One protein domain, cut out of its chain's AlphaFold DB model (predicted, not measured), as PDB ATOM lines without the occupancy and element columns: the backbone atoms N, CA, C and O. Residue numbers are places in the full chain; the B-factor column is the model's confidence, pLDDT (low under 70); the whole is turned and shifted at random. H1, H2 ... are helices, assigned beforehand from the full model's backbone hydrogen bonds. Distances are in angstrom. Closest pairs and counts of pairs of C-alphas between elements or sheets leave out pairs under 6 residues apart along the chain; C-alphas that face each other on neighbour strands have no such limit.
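Overview. This is residues 30 to 106 of the 106 residues of the protein "Carboxypeptidase M32" of Euryarchaeota archaeon (UniProt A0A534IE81). One long helix, H1, runs through the middle, with H2 folded back beside it on one side and H4 set crosswise on the other; the short helix H3 packs on the middle of H1. H2 is only loosely joined to H1, near the last residues of H1, while residues 30 to 35 of H1 and residues 101 to 106, most of them in H4, stick out as two free arms. The printed part has 77 residues with four named helices, H1, H2, H3 and H4 in that order, and no named strand; its class is all helix. It is compact, with a radius of gyration of the C-alphas of 13.1 A, and spans 35 by 34 by 20 A.

Arrangement. Begin with H1, residues 30 to 53, the hub, which touches three other helices. Look at Ala 43: its C-alpha is 5.2 A from that of Phe 96 in H4, residues 94 to 105, the closest pair of these two helices. H1 touches H4 with residues 39 to 47 alone, and H4 touches H1 with residues 95 to 99 alone; their lines are about perpendicular, at 87 degrees. Next find H3, residues 79 to 84, which touches residues 38 to 45 of H1 alone; the closest C-alphas, those of Phe 41 and Val 79, are 6.6 A apart. H1 and H3 run the same way at a shallow tilt of 30 degrees. Residues 49 to 53 of H1 only just touch residues 62 to 63 of H2, residues 61 to 72, with 3 pairs of C-alphas within 8 A; the closest are those of Leu 49 and Ala 63, 6.8 A apart. H1 and H2 form a helical hairpin, running opposite ways at a shallow tilt of 30 degrees. The helix packing is mostly aligned, its lines more along each other than crossed, but only just: 2 of 3 touching pairs are at a shallow tilt. H2 and H3 are close but not clearly touching, the closest C-alphas being those of Gln 70 and Leu 82, 7.7 A apart. H4 is apart from H2 and from H3. In H1, H2, H3 and H4 every O i to N i+4 pair is within hydrogen-bond range.

Along the chain. Find C-alpha 30 at (290.261, 277.266, 153.580); from there H1 runs 34.7 A to C-alpha 53 at (300.542, 285.711, 185.599). H2 spans 16.4 A from Lys 61 to Ser 72, and H3 8.7 A from Val 79 to Glu 84. H4 runs 16.4 A from Asp 94 to C-alpha 105 at (291.449, 262.551, 180.860).

Size, cuts and confidence. The two C-alphas farthest apart, those of Lys 76 and Ser 106, are 38.2 A apart. The printed part has no cut, and its three links are short. Mean pLDDT of the printed part is 93.8; look for low confidence at Ser 106, the one printed residue under 70 and the chain's last.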
ATOM      1  N   PHE A  30     289.663 278.126 152.548       79.75
ATOM      2  CA  PHE A  30     290.261 277.266 153.580       79.75
ATOM      3  C   PHE A  30     289.917 277.715 155.010       79.75
ATOM      4  O   PHE A  30     290.760 277.661 155.908       79.75
ATOM      5  N   TYR A  31     288.674 278.138 155.239       85.94
ATOM      6  CA  TYR A  31     288.222 278.652 156.534       85.94
ATOM      7  C   TYR A  31     288.502 277.702 157.713       85.94
ATOM      8  O   TYR A  31     288.991 278.126 158.760       85.94
ATOM      9  N   ALA A  32     288.328 276.390 157.520       88.00
ATOM     10  CA  ALA A  32     288.673 275.382 158.526       88.00
ATOM     11  C   ALA A  32     290.153 275.440 158.966       88.00
ATOM     12  O   ALA A  32     290.465 275.260 160.145       88.00
ATOM     13  N   ALA A  33     291.075 275.753 158.049       90.75
ATOM     14  CA  ALA A  33     292.487 275.929 158.383       90.75
ATOM     15  C   ALA A  33     292.723 277.201 159.214       90.75
ATOM     16  O   ALA A  33     293.602 277.217 160.078       90.75
ATOM     17  N   GLN A  34     291.929 278.255 158.996       91.94
ATOM     18  CA  GLN A  34     291.981 279.468 159.815       91.94
ATOM     19  C   GLN A  34     291.512 279.193 161.248       91.94
ATOM     20  O   GLN A  34     292.171 279.645 162.185       91.94
ATOM     21  N   TYR A  35     290.448 278.403 161.436       92.88
ATOM     22  CA  TYR A  35     290.019 277.975 162.773       92.88
ATOM     23  C   TYR A  35     291.084 277.166 163.497       92.88
ATOM     24  O   TYR A  35     291.379 277.455 164.654       92.88
ATOM     25  N   LEU A  36     291.697 276.195 162.811       94.19
ATOM     26  CA  LEU A  36     292.753 275.388 163.413       94.19
ATOM     27  C   LEU A  36     293.913 276.271 163.896       94.19
ATOM     28  O   LEU A  36     294.353 276.148 165.034       94.19
ATOM     29  N   ARG A  37     294.354 277.222 163.065       96.12
ATOM     30  CA  ARG A  37     295.392 278.195 163.440       96.12
ATOM     31  C   ARG A  37     294.968 279.072 164.620       96.12
ATOM     32  O   ARG A  37     295.789 279.339 165.489       96.12
ATOM     33  N   ALA A  38     293.704 279.493 164.670       95.50
ATOM     34  CA  ALA A  38     293.174 280.288 165.775       95.50
ATOM     35  C   ALA A  38     293.152 279.510 167.101       95.50
ATOM     36  O   ALA A  38     293.489 280.083 168.132       95.50
ATOM     37  N   TRP A  39     292.805 278.219 167.085       97.12
ATOM     38  CA  TRP A  39     292.834 277.375 168.285       97.12
ATOM     39  C   TRP A  39     294.251 277.140 168.807       97.12
ATOM     40  O   TRP A  39     294.479 277.244 170.009       97.12
ATOM     41  N   ILE A  40     295.200 276.888 167.903       97.38
ATOM     42  CA  ILE A  40     296.619 276.735 168.249       97.38
ATOM     43  C   ILE A  40     297.155 278.028 168.879       97.38
ATOM     44  O   ILE A  40     297.703 278.012 169.980       97.38
ATOM     45  N   PHE A  41     296.914 279.162 168.216       96.94
ATOM     46  CA  PHE A  41     297.291 280.482 168.716       96.94
ATOM     47  C   PHE A  41     296.697 280.769 170.101       96.94
ATOM     48  O   PHE A  41     297.403 281.209 171.008       96.94
ATOM     49  N   ASP A  42     295.402 280.507 170.282       96.19
ATOM     50  CA  ASP A  42     294.710 280.733 171.550       96.19
ATOM     51  C   ASP A  42     295.292 279.878 172.689       96.19
ATOM     52  O   ASP A  42     295.511 280.394 173.788       96.19
ATOM     53  N   ALA A  43     295.619 278.608 172.428       96.31
ATOM     54  CA  ALA A  43     296.278 277.747 173.407       96.31
ATOM     55  C   ALA A  43     297.656 278.299 173.824       96.31
ATOM     56  O   ALA A  43     297.929 278.423 175.020       96.31
ATOM     57  N   GLN A  44     298.488 278.727 172.866       96.25
ATOM     58  CA  GLN A  44     299.798 279.331 173.152       96.25
ATOM     59  C   GLN A  44     299.697 280.657 173.919       96.25
ATOM     60  O   GLN A  44     300.451 280.889 174.868       96.25
ATOM     61  N   ILE A  45     298.748 281.532 173.564       96.12
ATOM     62  CA  ILE A  45     298.520 282.786 174.299       96.12
ATOM     63  C   ILE A  45     298.076 282.494 175.732       96.12
ATOM     64  O   ILE A  45     298.564 283.133 176.669       96.12
ATOM     65  N   ARG A  46     297.189 281.512 175.936       95.19
ATOM     66  CA  ARG A  46     296.779 281.088 177.280       95.19
ATOM     67  C   ARG A  46     297.945 280.491 178.069       95.19
ATOM     68  O   ARG A  46     298.056 280.796 179.257       95.19
ATOM     69  N   ALA A  47     298.829 279.724 177.433       94.38
ATOM     70  CA  ALA A  47     300.050 279.217 178.058       94.38
ATOM     71  C   ALA A  47     300.978 280.361 178.507       94.38
ATOM     72  O   ALA A  47     301.328 280.426 179.683       94.38
ATOM     73  N   ALA A  48     301.264 281.336 177.635       94.31
ATOM     74  CA  ALA A  48     302.078 282.506 177.993       94.31
ATOM     75  C   ALA A  48     301.458 283.352 179.118       94.31
ATOM     76  O   ALA A  48     302.163 283.879 179.982       94.31
ATOM     77  N   LEU A  49     300.130 283.492 179.134       95.25
ATOM     78  CA  LEU A  49     299.432 284.197 180.209       95.25
ATOM     79  C   LEU A  49     299.552 283.465 181.546       95.25
ATOM     80  O   LEU A  49     299.798 284.120 182.559       95.25
ATOM     81  N   ARG A  50     299.428 282.132 181.554       95.06
ATOM     82  CA  ARG A  50     299.635 281.311 182.756       95.06
ATOM     83  C   ARG A  50     301.077 281.375 183.246       95.06
ATOM     84  O   ARG A  50     301.291 281.581 184.433       95.06
ATOM     85  N   GLU A  51     302.054 281.275 182.349       93.56
ATOM     86  CA  GLU A  51     303.474 281.370 182.705       93.56
ATOM     87  C   GLU A  51     303.797 282.718 183.368       93.56
ATOM     88  O   GLU A  51     304.476 282.782 184.392       93.56
ATOM     89  N   LYS A  52     303.253 283.810 182.822       93.50
ATOM     90  CA  LYS A  52     303.563 285.167 183.282       93.50
ATOM     91  C   LYS A  52     302.754 285.626 184.498       93.50
ATOM     92  O   LYS A  52     303.246 286.435 185.286       93.50
ATOM     93  N   HIS A  53     301.502 285.190 184.618       94.62
ATOM     94  CA  HIS A  53     300.542 285.711 185.599       94.62
ATOM     95  C   HIS A  53     299.950 284.631 186.521       94.62
ATOM     96  O   HIS A  53     299.121 284.951 187.374       94.62
ATOM     97  N   GLY A  54     300.386 283.377 186.383       95.31
ATOM     98  CA  GLY A  54     299.883 282.220 187.120       95.31
ATOM     99  C   GLY A  54     298.554 281.683 186.582       95.31
ATOM    100  O   GLY A  54     297.926 282.266 185.695       95.31
ATOM    101  N   ASP A  55     298.083 280.575 187.157       94.81
ATOM    102  CA  ASP A  55     296.862 279.904 186.692       94.81
ATOM    103  C   ASP A  55     295.629 280.808 186.737       94.81
ATOM    104  O   ASP A  55     294.805 280.747 185.837       94.81
ATOM    105  N   GLY A  56     295.536 281.710 187.719       96.06
ATOM    106  CA  GLY A  56     294.440 282.675 187.865       96.06
ATOM    107  C   GLY A  56     294.552 283.933 186.994       96.06
ATOM    108  O   GLY A  56     293.934 284.947 187.333       96.06
ATOM    109  N   TRP A  57     295.339 283.913 185.910       96.12
ATOM    110  CA  TRP A  57     295.690 285.100 185.113       96.12
ATOM    111  C   TRP A  57     294.490 285.953 184.682       96.12
ATOM    112  O   TRP A  57     294.602 287.179 184.638       96.12
ATOM    113  N   TRP A  58     293.331 285.337 184.415       95.12
ATOM    114  CA  TRP A  58     292.100 286.019 183.983       95.12
ATOM    115  C   TRP A  58     291.577 287.036 185.004       95.12
ATOM    116  O   TRP A  58     290.803 287.924 184.655       95.12
ATOM    117  N   SER A  59     291.994 286.913 186.265       96.44
ATOM    118  CA  SER A  59     291.619 287.818 187.355       96.44
ATOM    119  C   SER A  59     292.582 289.001 187.531       96.44
ATOM    120  O   SER A  59     292.300 289.917 188.304       96.44
ATOM    121  N   THR A  60     293.707 289.013 186.808       96.62
ATOM    122  CA  THR A  60     294.752 290.035 186.950       96.62
ATOM    123  C   THR A  60     294.509 291.225 186.022       96.62
ATOM    124  O   THR A  60     294.105 291.082 184.862       96.62
ATOM    125  N   LYS A  61     294.781 292.440 186.515       96.69
ATOM    126  CA  LYS A  61     294.662 293.661 185.695       96.69
ATOM    127  C   LYS A  61     295.719 293.684 184.591       96.69
ATOM    128  O   LYS A  61     295.476 294.218 183.509       96.69
ATOM    129  N   GLU A  62     296.872 293.090 184.863       95.31
ATOM    130  CA  GLU A  62     298.044 293.041 184.002       95.31
ATOM    131  C   GLU A  62     297.774 292.197 182.751       95.31
ATOM    132  O   GLU A  62     298.045 292.670 181.641       95.31
ATOM    133  N   ALA A  63     297.159 291.016 182.900       96.06
ATOM    134  CA  ALA A  63     296.743 290.191 181.766       96.06
ATOM    135  C   ALA A  63     295.673 290.891 180.913       96.06
ATOM    136  O   ALA A  63     295.769 290.923 179.684       96.06
ATOM    137  N   GLY A  64     294.692 291.541 181.550       96.12
ATOM    138  CA  GLY A  64     293.679 292.323 180.838       96.12
ATOM    139  C   GLY A  64     294.279 293.494 180.050       96.12
ATOM    140  O   GLY A  64     293.894 293.749 178.907       96.12
ATOM    141  N   ALA A  65     295.256 294.198 180.628       95.81
ATOM    142  CA  ALA A  65     295.983 295.259 179.938       95.81
ATOM    143  C   ALA A  65     296.817 294.719 178.765       95.81
ATOM    144  O   ALA A  65     296.890 295.370 177.724       95.81
ATOM    145  N   PHE A  66     297.427 293.540 178.916       93.88
ATOM    146  CA  PHE A  66     298.129 292.860 177.831       93.88
ATOM    147  C   PHE A  66     297.189 292.548 176.659       93.88
ATOM    148  O   PHE A  66     297.461 292.997 175.546       93.88
ATOM    149  N   LEU A  67     296.055 291.887 176.910       94.38
ATOM    150  CA  LEU A  67     295.092 291.526 175.863       94.38
ATOM    151  C   LEU A  67     294.546 292.754 175.131       94.38
ATOM    152  O   LEU A  67     294.526 292.784 173.902       94.38
ATOM    153  N   LYS A  68     294.195 293.818 175.868       95.94
ATOM    154  CA  LYS A  68     293.743 295.084 175.266       95.94
ATOM    155  C   LYS A  68     294.773 295.682 174.311       95.94
ATOM    156  O   LYS A  68     294.386 296.189 173.261       95.94
ATOM    157  N   ARG A  69     296.066 295.631 174.652       93.38
ATOM    158  CA  ARG A  69     297.128 296.109 173.753       93.38
ATOM    159  C   ARG A  69     297.194 295.276 172.478       93.38
ATOM    160  O   ARG A  69     297.252 295.865 171.402       93.38
ATOM    161  N   GLN A  70     297.108 293.950 172.582       92.44
ATOM    162  CA  GLN A  70     297.088 293.092 171.394       92.44
ATOM    163  C   GLN A  70     295.881 293.408 170.502       92.44
ATOM    164  O   GLN A  70     296.049 293.740 169.331       92.44
ATOM    165  N   TRP A  71     294.672 293.445 171.071       93.44
ATOM    166  CA  TRP A  71     293.441 293.731 170.322       93.44
ATOM    167  C   TRP A  71     293.401 295.130 169.707       93.44
ATOM    168  O   TRP A  71     292.798 295.316 168.651       93.44
ATOM    169  N   SER A  72     294.066 296.114 170.321       95.56
ATOM    170  CA  SER A  72     294.135 297.476 169.779       95.56
ATOM    171  C   SER A  72     294.824 297.559 168.410       95.56
ATOM    172  O   SER A  72     294.611 298.523 167.681       95.56
ATOM    173  N   SER A  73     295.598 296.534 168.034       92.69
ATOM    174  CA  SER A  73     296.252 296.440 166.724       92.69
ATOM    175  C   SER A  73     295.317 295.954 165.606       92.69
ATOM    176  O   SER A  73     295.718 295.947 164.441       92.69
ATOM    177  N   GLY A  74     294.078 295.558 165.921       93.19
ATOM    178  CA  GLY A  74     293.130 295.030 164.940       93.19
ATOM    179  C   GLY A  74     293.701 293.821 164.193       93.19
ATOM    180  O   GLY A  74     294.238 292.905 164.805       93.19
ATOM    181  N   GLN A  75     293.608 293.838 162.862       92.69
ATOM    182  CA  GLN A  75     294.134 292.783 161.980       92.69
ATOM    183  C   GLN A  75     295.496 293.146 161.372       92.69
ATOM    184  O   GLN A  75     295.854 292.665 160.302       92.69
ATOM    185  N   LYS A  76     296.241 294.056 162.009       96.00
ATOM    186  CA  LYS A  76     297.513 294.541 161.466       96.00
ATOM    187  C   LYS A  76     298.583 293.447 161.388       96.00
ATOM    188  O   LYS A  76     299.415 293.504 160.491       96.00
ATOM    189  N   TYR A  77     298.571 292.514 162.335       95.00
ATOM    190  CA  TYR A  77     299.585 291.475 162.486       95.00
ATOM    191  C   TYR A  77     298.972 290.093 162.274       95.00
ATOM    192  O   TYR A  77     297.823 289.842 162.654       95.00
ATOM    193  N   SER A  78     299.761 289.200 161.690       93.75
ATOM    194  CA  SER A  78     299.498 287.764 161.652       93.75
ATOM    195  C   SER A  78     299.575 287.143 163.051       93.75
ATOM    196  O   SER A  78     300.109 287.733 163.991       93.75
ATOM    197  N   VAL A  79     299.044 285.926 163.202       94.06
ATOM    198  CA  VAL A  79     299.133 285.194 164.477       94.06
ATOM    199  C   VAL A  79     300.581 284.852 164.833       94.06
ATOM    200  O   VAL A  79     300.929 284.875 166.007       94.06
ATOM    201  N   GLU A  80     301.434 284.611 163.838       95.00
ATOM    202  CA  GLU A  80     302.870 284.399 164.019       95.00
ATOM    203  C   GLU A  80     303.567 285.651 164.565       95.00
ATOM    204  O   GLU A  80     304.240 285.567 165.586       95.00
ATOM    205  N   GLU A  81     303.336 286.824 163.971       95.06
ATOM    206  CA  GLU A  81     303.915 288.090 164.457       95.06
ATOM    207  C   GLU A  81     303.437 288.437 165.879       95.06
ATOM    208  O   GLU A  81     304.192 288.973 166.694       95.06
ATOM    209  N   LEU A  82     302.181 288.114 166.210       94.75
ATOM    210  CA  LEU A  82     301.664 288.271 167.573       94.75
ATOM    211  C   LEU A  82     302.351 287.316 168.565       94.75
ATOM    212  O   LEU A  82     302.593 287.706 169.709       94.75
ATOM    213  N   LEU A  83     302.668 286.089 168.138       95.00
ATOM    214  CA  LEU A  83     303.366 285.077 168.937       95.00
ATOM    215  C   LEU A  83     304.845 285.414 169.153       95.00
ATOM    216  O   LEU A  83     305.339 285.284 170.276       95.00
ATOM    217  N   GLU A  84     305.520 285.938 168.132       94.00
ATOM    218  CA  GLU A  84     306.874 286.493 168.255       94.00
ATOM    219  C   GLU A  84     306.929 287.581 169.331       94.00
ATOM    220  O   GLU A  84     307.818 287.584 170.187       94.00
ATOM    221  N   GLY A  85     305.915 288.452 169.373       89.88
ATOM    222  CA  GLY A  85     305.780 289.499 170.386       89.88
ATOM    223  C   GLY A  85     305.640 289.002 171.834       89.88
ATOM    224  O   GLY A  85     305.782 289.802 172.765       89.88
ATOM    225  N   VAL A  86     305.372 287.711 172.047       90.00
ATOM    226  CA  VAL A  86     305.304 287.080 173.376       90.00
ATOM    227  C   VAL A  86     306.353 285.988 173.599       90.00
ATOM    228  O   VAL A  86     306.310 285.328 174.633       90.00
ATOM    229  N   GLY A  87     307.330 285.852 172.697       90.00
ATOM    230  CA  GLY A  87     308.496 284.982 172.881       90.00
ATOM    231  C   GLY A  87     308.415 283.609 172.212       90.00
ATOM    232  O   GLY A  87     309.314 282.799 172.424       90.00
ATOM    233  N   TYR A  88     307.398 283.343 171.390       93.81
ATOM    234  CA  TYR A  88     307.337 282.126 170.573       93.81
ATOM    235  C   TYR A  88     307.910 282.371 169.176       93.81
ATOM    236  O   TYR A  88     307.782 283.456 168.627       93.81
ATOM    237  N   ALA A  89     308.496 281.344 168.557       92.75
ATOM    238  CA  ALA A  89     309.011 281.434 167.186       92.75
ATOM    239  C   ALA A  89     307.916 281.325 166.101       92.75
ATOM    240  O   ALA A  89     308.202 281.479 164.918       92.75
ATOM    241  N   GLY A  90     306.679 281.005 166.488       95.12
ATOM    242  CA  GLY A  90     305.556 280.779 165.585       95.12
ATOM    243  C   GLY A  90     304.487 279.896 166.226       95.12
ATOM    244  O   GLY A  90     304.486 279.697 167.445       95.12
ATOM    245  N   LEU A  91     303.580 279.375 165.394       96.75
ATOM    246  CA  LEU A  91     302.554 278.434 165.838       96.75
ATOM    247  C   LEU A  91     303.177 277.107 166.280       96.75
ATOM    248  O   LEU A  91     303.939 276.494 165.533       96.75
ATOM    249  N   ASP A  92     302.782 276.662 167.463       95.44
ATOM    250  CA  ASP A  92     303.205 275.423 168.101       95.44
ATOM    251  C   ASP A  92     301.971 274.629 168.538       95.44
ATOM    252  O   ASP A  92     301.108 275.140 169.252       95.44
ATOM    253  N   LEU A  93     301.883 273.383 168.074       96.06
ATOM    254  CA  LEU A  93     300.756 272.492 168.332       96.06
ATOM    255  C   LEU A  93     300.732 271.972 169.772       96.06
ATOM    256  O   LEU A  93     299.650 271.617 170.245       96.06
ATOM    257  N   ASP A  94     301.877 271.932 170.455       95.81
ATOM    258  CA  ASP A  94     302.026 271.205 171.715       95.81
ATOM    259  C   ASP A  94     301.060 271.707 172.809       95.81
ATOM    260  O   ASP A  94     300.282 270.892 173.316       95.81
ATOM    261  N   PRO A  95     300.941 273.024 173.096       94.31
ATOM    262  CA  PRO A  95     300.012 273.506 174.124       94.31
ATOM    263  C   PRO A  95     298.543 273.181 173.831       94.31
ATOM    264  O   PRO A  95     297.738 273.014 174.748       94.31
ATOM    265  N   PHE A  96     298.171 273.108 172.549       96.62
ATOM    266  CA  PHE A  96     296.810 272.773 172.139       96.62
ATOM    267  C   PHE A  96     296.520 271.277 172.305       96.62
ATOM    268  O   PHE A  96     295.442 270.909 172.776       96.62
ATOM    269  N   VAL A  97     297.480 270.416 171.953       96.62
ATOM    270  CA  VAL A  97     297.367 268.964 172.142       96.62
ATOM    271  C   VAL A  97     297.295 268.624 173.628       96.62
ATOM    272  O   VAL A  97     296.359 267.937 174.034       96.62
ATOM    273  N   GLU A  98     298.198 269.175 174.443       94.69
ATOM    274  CA  GLU A  98     298.201 268.982 175.899       94.69
ATOM    275  C   GLU A  98     296.864 269.396 176.533       94.69
ATOM    276  O   GLU A  98     296.326 268.704 177.401       94.69
ATOM    277  N   GLU A  99     296.282 270.511 176.078       91.81
ATOM    278  CA  GLU A  99     294.975 270.960 176.553       91.81
ATOM    279  C   GLU A  99     293.857 269.964 176.209       91.81
ATOM    280  O   GLU A  99     293.001 269.683 177.056       91.81
ATOM    281  N   ILE A 100     293.834 269.441 174.980       94.75
ATOM    282  CA  ILE A 100     292.836 268.448 174.561       94.75
ATOM    283  C   ILE A 100     292.993 267.165 175.376       94.75
ATOM    284  O   ILE A 100     292.001 266.653 175.897       94.75
ATOM    285  N   GLU A 101     294.217 266.660 175.520       96.00
ATOM    286  CA  GLU A 101     294.503 265.443 176.285       96.00
ATOM    287  C   GLU A 101     294.077 265.588 177.749       96.00
ATOM    288  O   GLU A 101     293.406 264.708 178.290       96.00
ATOM    289  N   SER A 102     294.368 266.739 178.364       92.31
ATOM    290  CA  SER A 102     293.943 267.060 179.729       92.31
ATOM    291  C   SER A 102     292.417 267.014 179.895       92.31
ATOM    292  O   SER A 102     291.918 266.429 180.856       92.31
ATOM    293  N   ARG A 103     291.662 267.572 178.936       92.38
ATOM    294  CA  ARG A 103     290.184 267.586 178.950       92.38
ATOM    295  C   ARG A 103     289.551 266.223 178.671       92.38
ATOM    296  O   ARG A 103     288.404 266.007 179.045       92.38
ATOM    297  N   LEU A 104     290.249 265.336 177.965       93.12
ATOM    298  CA  LEU A 104     289.779 263.974 177.700       93.12
ATOM    299  C   LEU A 104     290.081 263.015 178.859       93.12
ATOM    300  O   LEU A 104     289.426 261.983 178.976       93.12
ATOM    301  N   ALA A 105     291.075 263.338 179.688       88.88
ATOM    302  CA  ALA A 105     291.449 262.551 180.860       88.88
ATOM    303  C   ALA A 105     290.579 262.832 182.105       88.88
ATOM    304  O   ALA A 105     290.641 262.057 183.061       88.88
ATOM    305  N   SER A 106     289.806 263.926 182.107       68.88
ATOM    306  CA  SER A 106     288.869 264.316 183.176       68.88
ATOM    307  C   SER A 106     287.480 263.716 182.992       68.88
ATOM    308  O   SER A 106     286.900 263.261 184.001       68.88
TER     309      SER A 106